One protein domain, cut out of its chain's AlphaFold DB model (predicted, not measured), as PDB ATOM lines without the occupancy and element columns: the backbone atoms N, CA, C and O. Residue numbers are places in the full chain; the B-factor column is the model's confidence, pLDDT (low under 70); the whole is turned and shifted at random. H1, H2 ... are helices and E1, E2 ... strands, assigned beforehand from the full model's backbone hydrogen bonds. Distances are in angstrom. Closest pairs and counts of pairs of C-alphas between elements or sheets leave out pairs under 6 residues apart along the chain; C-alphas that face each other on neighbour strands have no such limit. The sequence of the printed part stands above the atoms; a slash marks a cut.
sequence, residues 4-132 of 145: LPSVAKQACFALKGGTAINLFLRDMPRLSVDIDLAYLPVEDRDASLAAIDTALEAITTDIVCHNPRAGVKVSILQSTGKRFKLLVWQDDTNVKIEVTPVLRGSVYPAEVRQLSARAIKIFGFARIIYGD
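Overview. This is residues 4 to 132 of the 145 residues of the protein "Ync" of Olavius sp. associated proteobacterium Delta 1 (UniProt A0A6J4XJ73). One strongly twisted sheet of seven strands makes a long wall, and the long helix H3 packs on one face of its E3, E4, E5 end, mostly on E4. The short strands E1, E7 and E6 make the other end of the sheet; of the short helices, H1 is on the same face as H3 and touches it, H2 only grazes the sheet, and H4 is not on the sheet but is near H1 and H2. The 129 printed residues have four named helices and seven named strands, in the order H1 E1 H2 E2 H3 E3 E4 E5 E6 H4 E7; the mixed sheet runs E3 E4 E5 E2 E1 E7 E6, and the class is mixed, helices and strands. The whole is compact, with a radius of gyration of the C-alphas of 14.2 A and spans of 38 by 33 by 21 A.

Arrangement. Start at H1, residues 4 to 8; it touches H3, residues 45 to 66, where the C-alphas of Ser 6 and Ile 59 come closest at 5.4 A, and H3 meets it with residues 59 to 63 alone. H1 and H3 lie on the same face of the sheet; H3 and the sheet form two layers, a sheet with a helix on one face. Next comes E1, residues 13 to 16, antiparallel to E2, residues 32 to 39; look for N 14 and O 38 at 2.9 A. H2, residues 21 to 24, only grazes the sheet. From E2 the chain passes through H3 to E3, residues 71 to 77: a split strand-helix-strand unit, two strands running the same way with others between them, its crossover right-handed. E3, E4, residues 82 to 90, and E5, residues 93 to 101, form a meander, each strand the antiparallel neighbour of the one before, in two hairpins; find N 73 and O 87 at 2.8 A, then N 88 and O 95 at 2.8 A. H3 comes closest to E4 at the C-alphas of Asp 53 and Arg 83, 4.8 A. E5 is parallel to E2, with N 35 and O 96 at 2.8 A. E6, residues 111 to 113, is antiparallel to E7, residues 128 to 131, with N 130 and O 111 at 2.9 A; E7 is parallel to E1, with N 15 and O 129 at 2.8 A. H4, residues 117 to 123, is not on the sheet and is apart from H3. In H1, H3 and H4 every O i to N i+4 pair is within hydrogen-bond range; H2 is too short for one.

Along the chain. Find C-alpha 4 at (-24.590, 11.866, -14.750), where H1 begins. H3 runs 31.5 A from C-alpha 45 at (-30.454, -4.927, 4.118); E2 spans 22.6 A, E3 20.2 A, E4 24.5 A and E5 26.5 A. E7 ends at C-alpha 131, (-38.909, 5.573, -12.394).

Size, cuts and confidence. The C-alphas farthest apart, of Ser 79 and Ala 117, are 40.4 A apart. The printed part has no cut and no long link. Its mean pLDDT is 80.4; residues 17 to 32, 101 to 115, 127 and 130 to 132 are under 70.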
ATOM      1  N   LEU A   4     -23.636  12.895 -14.346       85.62
ATOM      2  CA  LEU A   4     -24.590  11.866 -14.750       85.62
ATOM      3  C   LEU A   4     -23.942  10.684 -15.487       85.62
ATOM      4  O   LEU A   4     -24.399   9.566 -15.259       85.62
ATOM      5  N   PRO A   5     -22.862  10.847 -16.281       89.19
ATOM      6  CA  PRO A   5     -22.119   9.704 -16.808       89.19
ATOM      7  C   PRO A   5     -21.573   8.778 -15.714       89.19
ATOM      8  O   PRO A   5     -21.642   7.561 -15.860       89.19
ATOM      9  N   SER A   6     -21.070   9.333 -14.606       92.44
ATOM     10  CA  SER A   6     -20.537   8.556 -13.478       92.44
ATOM     11  C   SER A   6     -21.638   7.770 -12.767       92.44
ATOM     12  O   SER A   6     -21.449   6.601 -12.441       92.44
ATOM     13  N   VAL A   7     -22.812   8.387 -12.595       90.81
ATOM     14  CA  VAL A   7     -24.005   7.729 -12.037       90.81
ATOM     15  C   VAL A   7     -24.521   6.634 -12.975       90.81
ATOM     16  O   VAL A   7     -24.795   5.526 -12.530       90.81
ATOM     17  N   ALA A   8     -24.595   6.901 -14.280       88.19
ATOM     18  CA  ALA A   8     -25.131   5.976 -15.281       88.19
ATOM     19  C   ALA A   8     -24.309   4.692 -15.461       88.19
ATOM     20  O   ALA A   8     -24.846   3.682 -15.910       88.19
ATOM     21  N   LYS A   9     -23.016   4.709 -15.107       92.50
ATOM     22  CA  LYS A   9     -22.172   3.502 -15.068       92.50
ATOM     23  C   LYS A   9     -22.659   2.489 -14.021       92.50
ATOM     24  O   LYS A   9     -22.352   1.307 -14.143       92.50
ATOM     25  N   GLN A  10     -23.409   2.931 -13.009       93.81
ATOM     26  CA  GLN A  10     -23.923   2.082 -11.938       93.81
ATOM     27  C   GLN A  10     -25.330   1.570 -12.283       93.81
ATOM     28  O   GLN A  10     -26.339   2.194 -11.960       93.81
ATOM     29  N   ALA A  11     -25.404   0.401 -12.923       89.38
ATOM     30  CA  ALA A  11     -26.670  -0.218 -13.340       89.38
ATOM     31  C   ALA A  11     -27.579  -0.647 -12.170       89.38
ATOM     32  O   ALA A  11     -28.748  -0.960 -12.381       89.38
ATOM     33  N   CYS A  12     -27.060  -0.658 -10.938       90.06
ATOM     34  CA  CYS A  12     -27.832  -0.936  -9.731       90.06
ATOM     35  C   CYS A  12     -28.723   0.238  -9.290       90.06
ATOM     36  O   CYS A  12     -29.485   0.078  -8.338       90.06
ATOM     37  N   PHE A  13     -28.652   1.393  -9.964       89.50
ATOM     38  CA  PHE A  13     -29.452   2.567  -9.637       89.50
ATOM     39  C   PHE A  13     -30.469   2.941 -10.715       89.50
ATOM     40  O   PHE A  13     -30.195   2.920 -11.914       89.50
ATOM     41  N   ALA A  14     -31.630   3.389 -10.246       84.56
ATOM     42  CA  ALA A  14     -32.627   4.120 -11.013       84.56
ATOM     43  C   ALA A  14     -32.776   5.542 -10.476       84.56
ATOM     44  O   ALA A  14     -32.705   5.764  -9.274       84.56
ATOM     45  N   LEU A  15     -33.041   6.506 -11.347       82.19
ATOM     46  CA  LEU A  15     -33.357   7.878 -10.978       82.19
ATOM     47  C   LEU A  15     -34.841   7.993 -10.591       82.19
ATOM     48  O   LEU A  15     -35.714   7.565 -11.348       82.19
ATOM     49  N   LYS A  16     -35.130   8.572  -9.422       75.88
ATOM     50  CA  LYS A  16     -36.494   8.756  -8.901       75.88
ATOM     51  C   LYS A  16     -37.135  10.045  -9.425       75.88
ATOM     52  O   LYS A  16     -36.511  11.108  -9.409       75.88
ATOM     53  N   GLY A  17     -38.406   9.969  -9.824       60.16
ATOM     54  CA  GLY A  17     -39.099  11.048 -10.543       60.16
ATOM     55  C   GLY A  17     -39.569  12.282  -9.761       60.16
ATOM     56  O   GLY A  17     -39.937  13.276 -10.377       60.16
ATOM     57  N   GLY A  18     -39.509  12.299  -8.426       57.38
ATOM     58  CA  GLY A  18     -40.033  13.431  -7.634       57.38
ATOM     59  C   GLY A  18     -39.213  14.730  -7.732       57.38
ATOM     60  O   GLY A  18     -39.780  15.820  -7.799       57.38
ATOM     61  N   THR A  19     -37.881  14.621  -7.786       52.84
ATOM     62  CA  THR A  19     -36.953  15.776  -7.721       52.84
ATOM     63  C   THR A  19     -36.061  15.888  -8.958       52.84
ATOM     64  O   THR A  19     -35.671  16.990  -9.361       52.84
ATOM     65  N   ALA A  20     -35.836  14.765  -9.647       57.72
ATOM     66  CA  ALA A  20     -35.123  14.719 -10.917       57.72
ATOM     67  C   ALA A  20     -35.860  15.446 -12.056       57.72
ATOM     68  O   ALA A  20     -35.262  15.720 -13.093       57.72
ATOM     69  N   ILE A  21     -37.122  15.845 -11.857       58.69
ATOM     70  CA  ILE A  21     -37.884  16.686 -12.788       58.69
ATOM     71  C   ILE A  21     -37.136  17.966 -13.202       58.69
ATOM     72  O   ILE A  21     -37.301  18.443 -14.323       58.69
ATOM     73  N   ASN A  22     -36.253  18.502 -12.351       58.88
ATOM     74  CA  ASN A  22     -35.409  19.650 -12.703       58.88
ATOM     75  C   ASN A  22     -34.332  19.330 -13.754       58.88
ATOM     76  O   ASN A  22     -33.857  20.243 -14.415       58.88
ATOM     77  N   LEU A  23     -33.939  18.066 -13.926       59.06
ATOM     78  CA  LEU A  23     -32.999  17.643 -14.969       59.06
ATOM     79  C   LEU A  23     -33.691  17.475 -16.334       59.06
ATOM     80  O   LEU A  23     -33.051  17.632 -17.381       59.06
ATOM     81  N   PHE A  24     -34.998  17.193 -16.325       55.94
ATOM     82  CA  PHE A  24     -35.773  16.837 -17.518       55.94
ATOM     83  C   PHE A  24     -36.727  17.935 -18.012       55.94
ATOM     84  O   PHE A  24     -36.841  18.121 -19.218       55.94
ATOM     85  N   LEU A  25     -37.405  18.661 -17.114       51.31
ATOM     86  CA  LEU A  25     -38.563  19.508 -17.451       51.31
ATOM     87  C   LEU A  25     -38.404  21.001 -17.126       51.31
ATOM     88  O   LEU A  25     -39.131  21.819 -17.682       51.31
ATOM     89  N   ARG A  26     -37.481  21.390 -16.240       50.91
ATOM     90  CA  ARG A  26     -37.222  22.804 -15.915       50.91
ATOM     91  C   ARG A  26     -35.799  23.138 -16.329       50.91
ATOM     92  O   ARG A  26     -34.909  22.344 -16.072       50.91
ATOM     93  N   ASP A  27     -35.570  24.296 -16.943       57.31
ATOM     94  CA  ASP A  27     -34.244  24.761 -17.397       57.31
ATOM     95  C   ASP A  27     -33.300  25.120 -16.224       57.31
ATOM     96  O   ASP A  27     -32.668  26.168 -16.193       57.31
ATOM     97  N   MET A  28     -33.243  24.269 -15.196       63.09
ATOM     98  CA  MET A  28     -32.437  24.394 -13.985       63.09
ATOM     99  C   MET A  28     -32.495  25.796 -13.345       63.09
ATOM    100  O   MET A  28     -31.468  26.466 -13.226       63.09
ATOM    101  N   PRO A  29     -33.686  26.261 -12.905       51.00
ATOM    102  CA  PRO A  29     -33.874  27.607 -12.355       51.00
ATOM    103  C   PRO A  29     -33.232  27.816 -10.972       51.00
ATOM    104  O   PRO A  29     -33.305  28.915 -10.430       51.00
ATOM    105  N   ARG A  30     -32.637  26.778 -10.365       59.47
ATOM    106  CA  ARG A  30     -31.968  26.835  -9.057       59.47
ATOM    107  C   ARG A  30     -30.553  26.262  -9.161       59.47
ATOM    108  O   ARG A  30     -30.337  25.282  -9.862       59.47
ATOM    109  N   LEU A  31     -29.623  26.854  -8.410       60.38
ATOM    110  CA  LEU A  31     -28.199  26.483  -8.329       60.38
ATOM    111  C   LEU A  31     -27.935  25.142  -7.599       60.38
ATOM    112  O   LEU A  31     -26.806  24.654  -7.600       60.38
ATOM    113  N   SER A  32     -28.970  24.540  -6.995       68.00
ATOM    114  CA  SER A  32     -28.906  23.257  -6.283       68.00
ATOM    115  C   SER A  32     -29.780  22.208  -6.968       68.00
ATOM    116  O   SER A  32     -30.975  22.444  -7.171       68.00
ATOM    117  N   VAL A  33     -29.201  21.049  -7.288       76.94
ATOM    118  CA  VAL A  33     -29.885  19.918  -7.939       76.94
ATOM    119  C   VAL A  33     -29.854  18.690  -7.033       76.94
ATOM    120  O   VAL A  33     -28.799  18.326  -6.521       76.94
ATOM    121  N   ASP A  34     -31.001  18.035  -6.869       82.06
ATOM    122  CA  ASP A  34     -31.118  16.767  -6.147       82.06
ATOM    123  C   ASP A  34     -31.262  15.615  -7.156       82.06
ATOM    124  O   ASP A  34     -32.143  15.625  -8.021       82.06
ATOM    125  N   ILE A  35     -30.365  14.637  -7.056       85.00
ATOM    126  CA  ILE A  35     -30.351  13.379  -7.800       85.00
ATOM    127  C   ILE A  35     -30.716  12.280  -6.807       85.00
ATOM    128  O   ILE A  35     -29.867  11.773  -6.073       85.00
ATOM    129  N   ASP A  36     -31.992  11.919  -6.795       85.75
ATOM    130  CA  ASP A  36     -32.492  10.840  -5.953       85.75
ATOM    131  C   ASP A  36     -32.386   9.513  -6.700       85.75
ATOM    132  O   ASP A  36     -32.963   9.338  -7.777       85.75
ATOM    133  N   LEU A  37     -31.651   8.570  -6.123       87.94
ATOM    134  CA  LEU A  37     -31.418   7.246  -6.673       87.94
ATOM    135  C   LEU A  37     -32.169   6.184  -5.873       87.94
ATOM    136  O   LEU A  37     -32.298   6.237  -4.648       87.94
ATOM    137  N   ALA A  38     -32.658   5.189  -6.589       86.94
ATOM    138  CA  ALA A  38     -33.277   3.994  -6.059       86.94
ATOM    139  C   ALA A  38     -32.355   2.815  -6.335       86.94
ATOM    140  O   ALA A  38     -31.968   2.603  -7.483       86.94
ATOM    141  N   TYR A  39     -32.013   2.058  -5.299       88.50
ATOM    142  CA  TYR A  39     -31.288   0.805  -5.471       88.50
ATOM    143  C   TYR A  39     -32.227  -0.272  -6.022       88.50
ATOM    144  O   TYR A  39     -33.302  -0.476  -5.467       88.50
ATOM    145  N   LEU A  40     -31.855  -0.897  -7.137       85.88
ATOM    146  CA  LEU A  40     -32.712  -1.806  -7.902       85.88
ATOM    147  C   LEU A  40     -32.696  -3.267  -7.424       85.88
ATOM    148  O   LEU A  40     -33.773  -3.870  -7.412       85.88
ATOM    149  N   PRO A  41     -31.540  -3.868  -7.080       87.38
ATOM    150  CA  PRO A  41     -31.505  -5.250  -6.614       87.38
ATOM    151  C   PRO A  41     -32.345  -5.465  -5.350       87.38
ATOM    152  O   PRO A  41     -32.355  -4.635  -4.442       87.38
ATOM    153  N   VAL A  42     -33.049  -6.599  -5.302       84.31
ATOM    154  CA  VAL A  42     -33.825  -7.033  -4.134       84.31
ATOM    155  C   VAL A  42     -32.994  -8.056  -3.373       84.31
ATOM    156  O   VAL A  42     -32.892  -9.211  -3.781       84.31
ATOM    157  N   GLU A  43     -32.396  -7.620  -2.276       85.69
ATOM    158  CA  GLU A  43     -31.545  -8.429  -1.405       85.69
ATOM    159  C   GLU A  43     -31.727  -7.995   0.054       85.69
ATOM    160  O   GLU A  43     -32.507  -7.082   0.350       85.69
ATOM    161  N   ASP A  44     -31.058  -8.666   0.993       89.00
ATOM    162  CA  ASP A  44     -31.133  -8.261   2.392       89.00
ATOM    163  C   ASP A  44     -30.528  -6.864   2.615       89.00
ATOM    164  O   ASP A  44     -29.850  -6.274   1.764       89.00
ATOM    165  N   ARG A  45     -30.825  -6.300   3.786       86.88
ATOM    166  CA  ARG A  45     -30.454  -4.927   4.118       86.88
ATOM    167  C   ARG A  45     -28.942  -4.711   4.083       86.88
ATOM    168  O   ARG A  45     -28.511  -3.661   3.605       86.88
ATOM    169  N   ASP A  46     -28.160  -5.649   4.600       90.31
ATOM    170  CA  ASP A  46     -26.719  -5.471   4.749       90.31
ATOM    171  C   ASP A  46     -26.020  -5.618   3.395       90.31
ATOM    172  O   ASP A  46     -25.161  -4.796   3.063       90.31
ATOM    173  N   ALA A  47     -26.464  -6.575   2.574       91.88
ATOM    174  CA  ALA A  47     -26.038  -6.714   1.185       91.88
ATOM    175  C   ALA A  47     -26.344  -5.442   0.373       91.88
ATOM    176  O   ALA A  47     -25.438  -4.861  -0.232       91.88
ATOM    177  N   SER A  48     -27.576  -4.926   0.481       90.75
ATOM    178  CA  SER A  48     -27.991  -3.688  -0.193       90.75
ATOM    179  C   SER A  48     -27.107  -2.504   0.206       90.75
ATOM    180  O   SER A  48     -26.632  -1.753  -0.643       90.75
ATOM    181  N   LEU A  49     -26.859  -2.317   1.507       92.50
ATOM    182  CA  LEU A  49     -26.041  -1.205   1.999       92.50
ATOM    183  C   LEU A  49     -24.572  -1.328   1.578       92.50
ATOM    184  O   LEU A  49     -23.945  -0.310   1.289       92.50
ATOM    185  N   ALA A  50     -24.024  -2.544   1.515       94.44
ATOM    186  CA  ALA A  50     -22.670  -2.776   1.023       94.44
ATOM    187  C   ALA A  50     -22.544  -2.461  -0.477       94.44
ATOM    188  O   ALA A  50     -21.612  -1.764  -0.877       94.44
ATOM    189  N   ALA A  51     -23.502  -2.900  -1.294       95.25
ATOM    190  CA  ALA A  51     -23.508  -2.625  -2.728       95.25
ATOM    191  C   ALA A  51     -23.690  -1.129  -3.036       95.25
ATOM    192  O   ALA A  51     -22.989  -0.580  -3.891       95.25
ATOM    193  N   ILE A  52     -24.578  -0.446  -2.303       94.81
ATOM    194  CA  ILE A  52     -24.758   1.011  -2.393       94.81
ATOM    195  C   ILE A  52     -23.454   1.737  -2.051       94.81
ATOM    196  O   ILE A  52     -23.051   2.654  -2.767       94.81
ATOM    197  N   ASP A  53     -22.781   1.325  -0.979       96.88
ATOM    198  CA  ASP A  53     -21.520   1.912  -0.530       96.88
ATOM    199  C   ASP A  53     -20.418   1.789  -1.589       96.88
ATOM    200  O   ASP A  53     -19.796   2.793  -1.948       96.88
ATOM    201  N   THR A  54     -20.245   0.594  -2.161       97.94
ATOM    202  CA  THR A  54     -19.305   0.349  -3.264       97.94
ATOM    203  C   THR A  54     -19.637   1.189  -4.498       97.94
ATOM    204  O   THR A  54     -18.745   1.796  -5.093       97.94
ATOM    205  N   ALA A  55     -20.912   1.281  -4.878       97.69
ATOM    206  CA  ALA A  55     -21.326   2.061  -6.041       97.69
ATOM    207  C   ALA A  55     -21.118   3.575  -5.833       97.69
ATOM    208  O   ALA A  55     -20.663   4.270  -6.743       97.69
ATOM    209  N   LEU A  56     -21.390   4.101  -4.631       97.44
ATOM    210  CA  LEU A  56     -21.145   5.509  -4.291       97.44
ATOM    211  C   LEU A  56     -19.652   5.846  -4.215       97.44
ATOM    212  O   LEU A  56     -19.256   6.956  -4.577       97.44
ATOM    213  N   GLU A  57     -18.817   4.906  -3.780       98.00
ATOM    214  CA  GLU A  57     -17.360   5.039  -3.839       98.00
ATOM    215  C   GLU A  57     -16.859   5.094  -5.285       98.00
ATOM    216  O   GLU A  57     -16.114   6.011  -5.637       98.00
ATOM    217  N   ALA A  58     -17.342   4.198  -6.150       97.94
ATOM    218  CA  ALA A  58     -17.013   4.213  -7.573       97.94
ATOM    219  C   ALA A  58     -17.442   5.527  -8.252       97.94
ATOM    220  O   ALA A  58     -16.657   6.124  -8.991       97.94
ATOM    221  N   ILE A  59     -18.653   6.021  -7.959       96.38
ATOM    222  CA  ILE A  59     -19.137   7.328  -8.435       96.38
ATOM    223  C   ILE A  59     -18.219   8.455  -7.950       96.38
ATOM    224  O   ILE A  59     -17.840   9.314  -8.741       96.38
ATOM    225  N   THR A  60     -17.840   8.450  -6.670       96.56
ATOM    226  CA  THR A  60     -16.967   9.482  -6.089       96.56
ATOM    227  C   THR A  60     -15.612   9.526  -6.794       96.56
ATOM    228  O   THR A  60     -15.189  10.595  -7.233       96.56
ATOM    229  N   THR A  61     -14.958   8.373  -6.957       96.56
ATOM    230  CA  THR A  61     -13.663   8.268  -7.643       96.56
ATOM    231  C   THR A  61     -13.748   8.757  -9.088       96.56
ATOM    232  O   THR A  61     -12.898   9.530  -9.532       96.56
ATOM    233  N   ASP A  62     -14.794   8.362  -9.816       96.06
ATOM    234  CA  ASP A  62     -14.991   8.769 -11.208       96.06
ATOM    235  C   ASP A  62     -15.249  10.281 -11.332       96.06
ATOM    236  O   ASP A  62     -14.669  10.930 -12.204       96.06
ATOM    237  N   ILE A  63     -16.047  10.869 -10.431       93.81
ATOM    238  CA  ILE A  63     -16.305  12.317 -10.395       93.81
ATOM    239  C   ILE A  63     -15.011  13.093 -10.166       93.81
ATOM    240  O   ILE A  63     -14.742  14.030 -10.917       93.81
ATOM    241  N   VAL A  64     -14.216  12.709  -9.162       94.12
ATOM    242  CA  VAL A  64     -12.955  13.390  -8.821       94.12
ATOM    243  C   VAL A  64     -11.954  13.289  -9.974       94.12
ATOM    244  O   VAL A  64     -11.291  14.273 -10.296       94.12
ATOM    245  N   CYS A  65     -11.889  12.135 -10.643       94.44
ATOM    246  CA  CYS A  65     -11.010  11.923 -11.791       94.44
ATOM    247  C   CYS A  65     -11.362  12.834 -12.980       94.44
ATOM    248  O   CYS A  65     -10.475  13.439 -13.582       94.44
ATOM    249  N   HIS A  66     -12.652  12.980 -13.301       91.62
ATOM    250  CA  HIS A  66     -13.102  13.740 -14.475       91.62
ATOM    251  C   HIS A  66     -13.394  15.222 -14.188       91.62
ATOM    252  O   HIS A  66     -13.531  16.016 -15.119       91.62
ATOM    253  N   ASN A  67     -13.488  15.618 -12.916       90.31
ATOM    254  CA  ASN A  67     -13.792  16.983 -12.490       90.31
ATOM    255  C   ASN A  67     -12.813  17.424 -11.382       90.31
ATOM    256  O   ASN A  67     -13.212  17.544 -10.227       90.31
ATOM    257  N   PRO A  68     -11.545  17.739 -11.704       89.62
ATOM    258  CA  PRO A  68     -10.507  18.021 -10.700       89.62
ATOM    259  C   PRO A  68     -10.764  19.274  -9.842       89.62
ATOM    260  O   PRO A  68     -10.110  19.469  -8.823       89.62
ATOM    261  N   ARG A  69     -11.704  20.140 -10.249       92.12
ATOM    262  CA  ARG A  69     -12.147  21.315  -9.474       92.12
ATOM    263  C   ARG A  69     -13.367  21.039  -8.591       92.12
ATOM    264  O   ARG A  69     -13.798  21.940  -7.877       92.12
ATOM    265  N   ALA A  70     -13.961  19.850  -8.677       91.12
ATOM    266  CA  ALA A  70     -15.127  19.501  -7.884       91.12
ATOM    267  C   ALA A  70     -14.710  19.080  -6.470       91.12
ATOM    268  O   ALA A  70     -13.793  18.279  -6.290       91.12
ATOM    269  N   GLY A  71     -15.418  19.590  -5.467       95.19
ATOM    270  CA  GLY A  71     -15.372  19.047  -4.116       95.19
ATOM    271  C   GLY A  71     -16.440  17.971  -3.937       95.19
ATOM    272  O   GLY A  71     -17.540  18.092  -4.477       95.19
ATOM    273  N   VAL A  72     -16.120  16.920  -3.176       96.38
ATOM    274  CA  VAL A  72     -17.074  15.866  -2.806       96.38
ATOM    275  C   VAL A  72     -17.069  15.682  -1.294       96.38
ATOM    276  O   VAL A  72     -16.026  15.457  -0.682       96.38
ATOM    277  N   LYS A  73     -18.253  15.738  -0.683       97.25
ATOM    278  CA  LYS A  73     -18.484  15.398   0.721       97.25
ATOM    279  C   LYS A  73     -19.377  14.173   0.792       97.25
ATOM    280  O   LYS A  73     -20.488  14.161   0.269       97.25
ATOM    281  N   VAL A  74     -18.894  13.164   1.499       96.81
ATOM    282  CA  VAL A  74     -19.577  11.887   1.686       96.81
ATOM    283  C   VAL A  74     -20.341  11.902   3.009       96.81
ATOM    284  O   VAL A  74     -19.816  12.339   4.032       96.81
ATOM    285  N   SER A  75     -21.588  11.431   2.998       95.31
ATOM    286  CA  SER A  75     -22.376  11.190   4.211       95.31
ATOM    287  C   SER A  75     -22.448   9.695   4.500       95.31
ATOM    288  O   SER A  75     -22.787   8.900   3.620       95.31
ATOM    289  N   ILE A  76     -22.154   9.339   5.749       93.69
ATOM    290  CA  ILE A  76     -22.088   7.965   6.244       93.69
ATOM    291  C   ILE A  76     -23.235   7.715   7.221       93.69
ATOM    292  O   ILE A  76     -23.515   8.549   8.084       93.69
ATOM    293  N   LEU A  77     -23.888   6.562   7.105       89.25
ATOM    294  CA  LEU A  77     -24.876   6.100   8.067       89.25
ATOM    295  C   LEU A  77     -24.151   5.531   9.296       89.25
ATOM    296  O   LEU A  77     -23.542   4.466   9.215       89.25
ATOM    297  N   GLN A  78     -24.222   6.223  10.438       88.88
ATOM    298  CA  GLN A  78     -23.429   5.891  11.635       88.88
ATOM    299  C   GLN A  78     -23.600   4.447  12.126       88.88
ATOM    300  O   GLN A  78     -22.631   3.845  12.568       88.88
ATOM    301  N   SER A  79     -24.800   3.871  12.011       87.88
ATOM    302  CA  SER A  79     -25.077   2.504  12.467       87.88
ATOM    303  C   SER A  79     -24.403   1.410  11.635       87.88
ATOM    304  O   SER A  79     -24.318   0.279  12.097       87.88
ATOM    305  N   THR A  80     -23.949   1.720  10.418       89.25
ATOM    306  CA  THR A  80     -23.401   0.721   9.478       89.25
ATOM    307  C   THR A  80     -22.042   1.106   8.899       89.25
ATOM    308  O   THR A  80     -21.371   0.271   8.300       89.25
ATOM    309  N   GLY A  81     -21.624   2.367   9.041       93.38
ATOM    310  CA  GLY A  81     -20.407   2.883   8.413       93.38
ATOM    311  C   GLY A  81     -20.499   3.012   6.887       93.38
ATOM    312  O   GLY A  81     -19.487   3.273   6.246       93.38
ATOM    313  N   LYS A  82     -21.694   2.853   6.297       94.44
ATOM    314  CA  LYS A  82     -21.912   2.836   4.842       94.44
ATOM    315  C   LYS A  82     -22.339   4.187   4.281       94.44
ATOM    316  O   LYS A  82     -23.074   4.939   4.928       94.44
ATOM    317  N   ARG A  83     -21.880   4.500   3.066       95.75
ATOM    318  CA  ARG A  83     -22.265   5.710   2.325       95.75
ATOM    319  C   ARG A  83     -23.729   5.640   1.907       95.75
ATOM    320  O   ARG A  83     -24.200   4.602   1.462       95.75
ATOM    321  N   PHE A  84     -24.432   6.765   2.001       92.75
ATOM    322  CA  PHE A  84     -25.814   6.872   1.498       92.75
ATOM    323  C   PHE A  84     -26.085   8.156   0.710       92.75
ATOM    324  O   PHE A  84     -27.102   8.264   0.024       92.75
ATOM    325  N   LYS A  85     -25.187   9.144   0.806       94.69
ATOM    326  CA  LYS A  85     -25.347  10.435   0.140       94.69
ATOM    327  C   LYS A  85     -24.005  11.079  -0.180       94.69
ATOM    328  O   LYS A  85     -23.073  11.020   0.625       94.69
ATOM    329  N   LEU A  86     -23.951  11.755  -1.320       95.81
ATOM    330  CA  LEU A  86     -22.857  12.613  -1.755       95.81
ATOM    331  C   LEU A  86     -23.372  14.047  -1.896       95.81
ATOM    332  O   LEU A  86     -24.463  14.278  -2.412       95.81
ATOM    333  N   LEU A  87     -22.572  15.011  -1.457       94.00
ATOM    334  CA  LEU A  87     -22.706  16.407  -1.848       94.00
ATOM    335  C   LEU A  87     -21.517  16.738  -2.740       94.00
ATOM    336  O   LEU A  87     -20.374  16.637  -2.296       94.00
ATOM    337  N   VAL A  88     -21.793  17.108  -3.982       93.12
ATOM    338  CA  VAL A  88     -20.793  17.467  -4.983       93.12
ATOM    339  C   VAL A  88     -20.969  18.933  -5.331       93.12
ATOM    340  O   VAL A  88     -22.089  19.372  -5.578       93.12
ATOM    341  N   TRP A  89     -19.887  19.697  -5.357       91.25
ATOM    342  CA  TRP A  89     -19.955  21.108  -5.718       91.25
ATOM    343  C   TRP A  89     -18.806  21.516  -6.621       91.25
ATOM    344  O   TRP A  89     -17.700  20.981  -6.536       91.25
ATOM    345  N   GLN A  90     -19.080  22.489  -7.480       87.50
ATOM    346  CA  GLN A  90     -18.086  23.172  -8.292       87.50
ATOM    347  C   GLN A  90     -18.599  24.584  -8.587       87.50
ATOM    348  O   GLN A  90     -19.702  24.736  -9.119       87.50
ATOM    349  N   ASP A  91     -17.789  25.597  -8.273       85.44
ATOM    350  CA  ASP A  91     -18.171  27.010  -8.369       85.44
ATOM    351  C   ASP A  91     -19.509  27.244  -7.614       85.44
ATOM    352  O   ASP A  91     -19.652  26.788  -6.479       85.44
ATOM    353  N   ASP A  92     -20.511  27.873  -8.232       79.38
ATOM    354  CA  ASP A  92     -21.818  28.122  -7.594       79.38
ATOM    355  C   ASP A  92     -22.802  26.936  -7.699       79.38
ATOM    356  O   ASP A  92     -23.948  27.023  -7.253       79.38
ATOM    357  N   THR A  93     -22.396  25.816  -8.310       79.38
ATOM    358  CA  THR A  93     -23.273  24.655  -8.530       79.38
ATOM    359  C   THR A  93     -23.101  23.617  -7.433       79.38
ATOM    360  O   THR A  93     -21.995  23.131  -7.201       79.38
ATOM    361  N   ASN A  94     -24.213  23.210  -6.823       85.44
ATOM    362  CA  ASN A  94     -24.252  22.153  -5.815       85.44
ATOM    363  C   ASN A  94     -25.189  21.029  -6.266       85.44
ATOM    364  O   ASN A  94     -26.288  21.278  -6.764       85.44
ATOM    365  N   VAL A  95     -24.763  19.783  -6.085       87.31
ATOM    366  CA  VAL A  95     -25.533  18.594  -6.446       87.31
ATOM    367  C   VAL A  95     -25.535  17.612  -5.290       87.31
ATOM    368  O   VAL A  95     -24.484  17.165  -4.830       87.31
ATOM    369  N   LYS A  96     -26.729  17.257  -4.827       90.19
ATOM    370  CA  LYS A  96     -26.939  16.210  -3.833       90.19
ATOM    371  C   LYS A  96     -27.277  14.918  -4.564       90.19
ATOM    372  O   LYS A  96     -28.211  14.902  -5.354       90.19
ATOM    373  N   ILE A  97     -26.532  13.851  -4.306       91.88
ATOM    374  CA  ILE A  97     -26.841  12.503  -4.792       91.88
ATOM    375  C   ILE A  97     -27.221  11.678  -3.571       91.88
ATOM    376  O   ILE A  97     -26.379  11.475  -2.700       91.88
ATOM    377  N   GLU A  98     -28.465  11.231  -3.477       91.19
ATOM    378  CA  GLU A  98     -28.973  10.482  -2.326       91.19
ATOM    379  C   GLU A  98     -29.554   9.150  -2.782       91.19
ATOM    380  O   GLU A  98     -30.281   9.089  -3.769       91.19
ATOM    381  N   VAL A  99     -29.219   8.068  -2.080       90.25
ATOM    382  CA  VAL A  99     -29.699   6.725  -2.412       90.25
ATOM    383  C   VAL A  99     -30.706   6.282  -1.364       90.25
ATOM    384  O   VAL A  99     -30.413   6.268  -0.170       90.25
ATOM    385  N   THR A 100     -31.882   5.851  -1.806       79.31
ATOM    386  CA  THR A 100     -32.808   5.103  -0.952       79.31
ATOM    387  C   THR A 100     -32.818   3.632  -1.373       79.31
ATOM    388  O   THR A 100     -33.031   3.352  -2.559       79.31
ATOM    389  N   PRO A 101     -32.674   2.684  -0.431       69.19
ATOM    390  CA  PRO A 101     -32.967   1.281  -0.695       69.19
ATOM    391  C   PRO A 101     -34.430   1.120  -1.119       69.19
ATOM    392  O   PRO A 101     -35.325   1.710  -0.507       69.19
ATOM    393  N   VAL A 102     -34.684   0.328  -2.155       64.69
ATOM    394  CA  VAL A 102     -36.044  -0.059  -2.529       64.69
ATOM    395  C   VAL A 102     -36.360  -1.374  -1.826       64.69
ATOM    396  O   VAL A 102     -35.688  -2.373  -2.036       64.69
ATOM    397  N   LEU A 103     -37.378  -1.376  -0.963       52.56
ATOM    398  CA  LEU A 103     -37.748  -2.565  -0.181       52.56
ATOM    399  C   LEU A 103     -38.656  -3.540  -0.947       52.56
ATOM    400  O   LEU A 103     -38.839  -4.674  -0.514       52.56
ATOM    401  N   ARG A 104     -39.254  -3.109  -2.063       53.06
ATOM    402  CA  ARG A 104     -40.099  -3.922  -2.953       53.06
ATOM    403  C   ARG A 104     -39.943  -3.387  -4.369       53.06
ATOM    404  O   ARG A 104     -40.025  -2.178  -4.541       53.06
ATOM    405  N   GLY A 105     -39.670  -4.270  -5.332       48.25
ATOM    406  CA  GLY A 105     -39.292  -3.916  -6.707       48.25
ATOM    407  C   GLY A 105     -40.192  -2.881  -7.399       48.25
ATOM    408  O   GLY A 105     -41.301  -2.583  -6.961       48.25
ATOM    409  N   SER A 106     -39.696  -2.326  -8.507       50.12
ATOM    410  CA  SER A 106     -40.440  -1.345  -9.306       50.12
ATOM    411  C   SER A 106     -41.737  -1.951  -9.855       50.12
ATOM    412  O   SER A 106     -41.705  -2.991 -10.507       50.12
ATOM    413  N   VAL A 107     -42.869  -1.282  -9.619       46.09
ATOM    414  CA  VAL A 107     -44.197  -1.696 -10.117       46.09
ATOM    415  C   VAL A 107     -44.338  -1.453 -11.628       46.09
ATOM    416  O   VAL A 107     -45.132  -2.112 -12.291       46.09
ATOM    417  N   TYR A 108     -43.532  -0.548 -12.191       48.88
ATOM    418  CA  TYR A 108     -43.573  -0.166 -13.602       48.88
ATOM    419  C   TYR A 108     -42.205  -0.337 -14.275       48.88
ATOM    420  O   TYR A 108     -41.172  -0.231 -13.600       48.88
ATOM    421  N   PRO A 109     -42.172  -0.607 -15.592       48.91
ATOM    422  CA  PRO A 109     -40.922  -0.729 -16.323       48.91
ATOM    423  C   PRO A 109     -40.138   0.586 -16.277       48.91
ATOM    424  O   PRO A 109     -40.673   1.670 -16.489       48.91
ATOM    425  N   ALA A 110     -38.848   0.452 -15.999       56.97
ATOM    426  CA  ALA A 110     -37.845   1.488 -16.163       56.97
ATOM    427  C   ALA A 110     -37.905   2.111 -17.568       56.97
ATOM    428  O   ALA A 110     -37.734   1.398 -18.557       56.97
ATOM    429  N   GLU A 111     -38.064   3.432 -17.667       62.75
ATOM    430  CA  GLU A 111     -37.952   4.142 -18.946       62.75
ATOM    431  C   GLU A 111     -36.586   4.817 -19.073       62.75
ATOM    432  O   GLU A 111     -36.064   5.392 -18.118       62.75
ATOM    433  N   VAL A 112     -36.000   4.797 -20.271       64.38
ATOM    434  CA  VAL A 112     -34.822   5.619 -20.569       64.38
ATOM    435  C   VAL A 112     -35.305   6.995 -21.014       64.38
ATOM    436  O   VAL A 112     -35.927   7.126 -22.066       64.38
ATOM    437  N   ARG A 113     -34.998   8.032 -20.231       65.50
ATOM    438  CA  ARG A 113     -35.363   9.425 -20.543       65.50
ATOM    439  C   ARG A 113     -34.134  10.244 -20.933       65.50
ATOM    440  O   ARG A 113     -33.055  10.074 -20.367       65.50
ATOM    441  N   GLN A 114     -34.303  11.145 -21.901       67.50
ATOM    442  CA  GLN A 114     -33.262  12.088 -22.310       67.50
ATOM    443  C   GLN A 114     -33.314  13.354 -21.446       67.50
ATOM    444  O   GLN A 114     -34.380  13.920 -21.222       67.50
ATOM    445  N   LEU A 115     -32.145  13.806 -20.989       69.56
ATOM    446  CA  LEU A 115     -31.963  15.055 -20.245       69.56
ATOM    447  C   LEU A 115     -32.282  16.292 -21.101       69.56
ATOM    448  O   LEU A 115     -32.096  16.278 -22.320       69.56
ATOM    449  N   SER A 116     -32.669  17.398 -20.457       71.62
ATOM    450  CA  SER A 116     -32.794  18.695 -21.140       71.62
ATOM    451  C   SER A 116     -31.444  19.163 -21.713       71.62
ATOM    452  O   SER A 116     -30.379  18.810 -21.200       71.62
ATOM    453  N   ALA A 117     -31.456  20.004 -22.755       75.94
ATOM    454  CA  ALA A 117     -30.224  20.487 -23.398       75.94
ATOM    455  C   ALA A 117     -29.259  21.173 -22.409       75.94
ATOM    456  O   ALA A 117     -28.043  20.970 -22.463       75.94
ATOM    457  N   ARG A 118     -29.795  21.941 -21.453       74.81
ATOM    458  CA  ARG A 118     -29.008  22.587 -20.398       74.81
ATOM    459  C   ARG A 118     -28.443  21.584 -19.392       74.81
ATOM    460  O   ARG A 118     -27.281  21.717 -19.010       74.81
ATOM    461  N   ALA A 119     -29.215  20.567 -19.003       74.31
ATOM    462  CA  ALA A 119     -28.726  19.497 -18.137       74.31
ATOM    463  C   ALA A 119     -27.600  18.692 -18.809       74.31
ATOM    464  O   ALA A 119     -26.586  18.435 -18.166       74.31
ATOM    465  N   ILE A 120     -27.705  18.394 -20.111       78.50
ATOM    466  CA  ILE A 120     -26.616  17.763 -20.881       78.50
ATOM    467  C   ILE A 120     -25.363  18.644 -20.863       78.50
ATOM    468  O   ILE A 120     -24.268  18.153 -20.597       78.50
ATOM    469  N   LYS A 121     -25.515  19.952 -21.103       79.62
ATOM    470  CA  LYS A 121     -24.390  20.899 -21.111       79.62
ATOM    471  C   LYS A 121     -23.677  20.980 -19.757       79.62
ATOM    472  O   LYS A 121     -22.460  21.123 -19.722       79.62
ATOM    473  N   ILE A 122     -24.421  20.922 -18.652       76.38
ATOM    474  CA  ILE A 122     -23.871  21.140 -17.306       76.38
ATOM    475  C   ILE A 122     -23.377  19.838 -16.667       76.38
ATOM    476  O   ILE A 122     -22.281  19.837 -16.097       76.38
ATOM    477  N   PHE A 123     -24.152  18.756 -16.790       78.06
ATOM    478  CA  PHE A 123     -23.940  17.480 -16.096       78.06
ATOM    479  C   PHE A 123     -23.486  16.325 -16.988       78.06
ATOM    480  O   PHE A 123     -23.175  15.252 -16.467       78.06
ATOM    481  N   GLY A 124     -23.384  16.550 -18.297       77.31
ATOM    482  CA  GLY A 124     -22.994  15.542 -19.274       77.31
ATOM    483  C   GLY A 124     -24.174  14.712 -19.777       77.31
ATOM    484  O   GLY A 124     -25.226  14.614 -19.145       77.31
ATOM    485  N   PHE A 125     -23.986  14.107 -20.949       80.00
ATOM    486  CA  PHE A 125     -24.960  13.192 -21.533       80.00
ATOM    487  C   PHE A 125     -24.953  11.850 -20.796       80.00
ATOM    488  O   PHE A 125     -23.899  11.245 -20.611       80.00
ATOM    489  N   ALA A 126     -26.134  11.354 -20.443       72.00
ATOM    490  CA  ALA A 126     -26.305  10.032 -19.866       72.00
ATOM    491  C   ALA A 126     -27.652   9.430 -20.280       72.00
ATOM    492  O   ALA A 126     -28.629  10.154 -20.476       72.00
ATOM    493  N   ARG A 127     -27.700   8.097 -20.366       69.19
ATOM    494  CA  ARG A 127     -28.943   7.319 -20.378       69.19
ATOM    495  C   ARG A 127     -29.051   6.631 -19.030       69.19
ATOM    496  O   ARG A 127     -28.176   5.844 -18.689       69.19
ATOM    497  N   ILE A 128     -30.083   6.965 -18.270       70.56
ATOM    498  CA  ILE A 128     -30.305   6.430 -16.926       70.56
ATOM    499  C   ILE A 128     -31.722   5.875 -16.877       70.56
ATOM    500  O   ILE A 128     -32.635   6.436 -17.487       70.56
ATOM    501  N   ILE A 129     -31.878   4.765 -16.162       72.06
ATOM    502  CA  ILE A 129     -33.181   4.199 -15.835       72.06
ATOM    503  C   ILE A 129     -33.953   5.213 -14.989       72.06
ATOM    504  O   ILE A 129     -33.471   5.629 -13.940       72.06
ATOM    505  N   TYR A 130     -35.148   5.591 -15.422       68.25
ATOM    506  CA  TYR A 130     -36.012   6.533 -14.725       68.25
ATOM    507  C   TYR A 130     -37.297   5.845 -14.253       68.25
ATOM    508  O   TYR A 130     -37.925   5.108 -15.016       68.25
ATOM    509  N   GLY A 131     -37.673   6.077 -12.992       64.62
ATOM    510  CA  GLY A 131     -38.909   5.573 -12.394       64.62
ATOM    511  C   GLY A 131     -39.710   6.700 -11.742       64.62
ATOM    512  O   GLY A 131     -39.315   7.219 -10.696       64.62
ATOM    513  N   ASP A 132     -40.849   7.058 -12.341       54.59
ATOM    514  CA  ASP A 132     -41.733   8.132 -11.857       54.59
ATOM    515  C   ASP A 132     -42.430   7.800 -10.517       54.59
ATOM    516  O   ASP A 132     -42.715   8.706  -9.739       54.59
TER     517      ASP A 132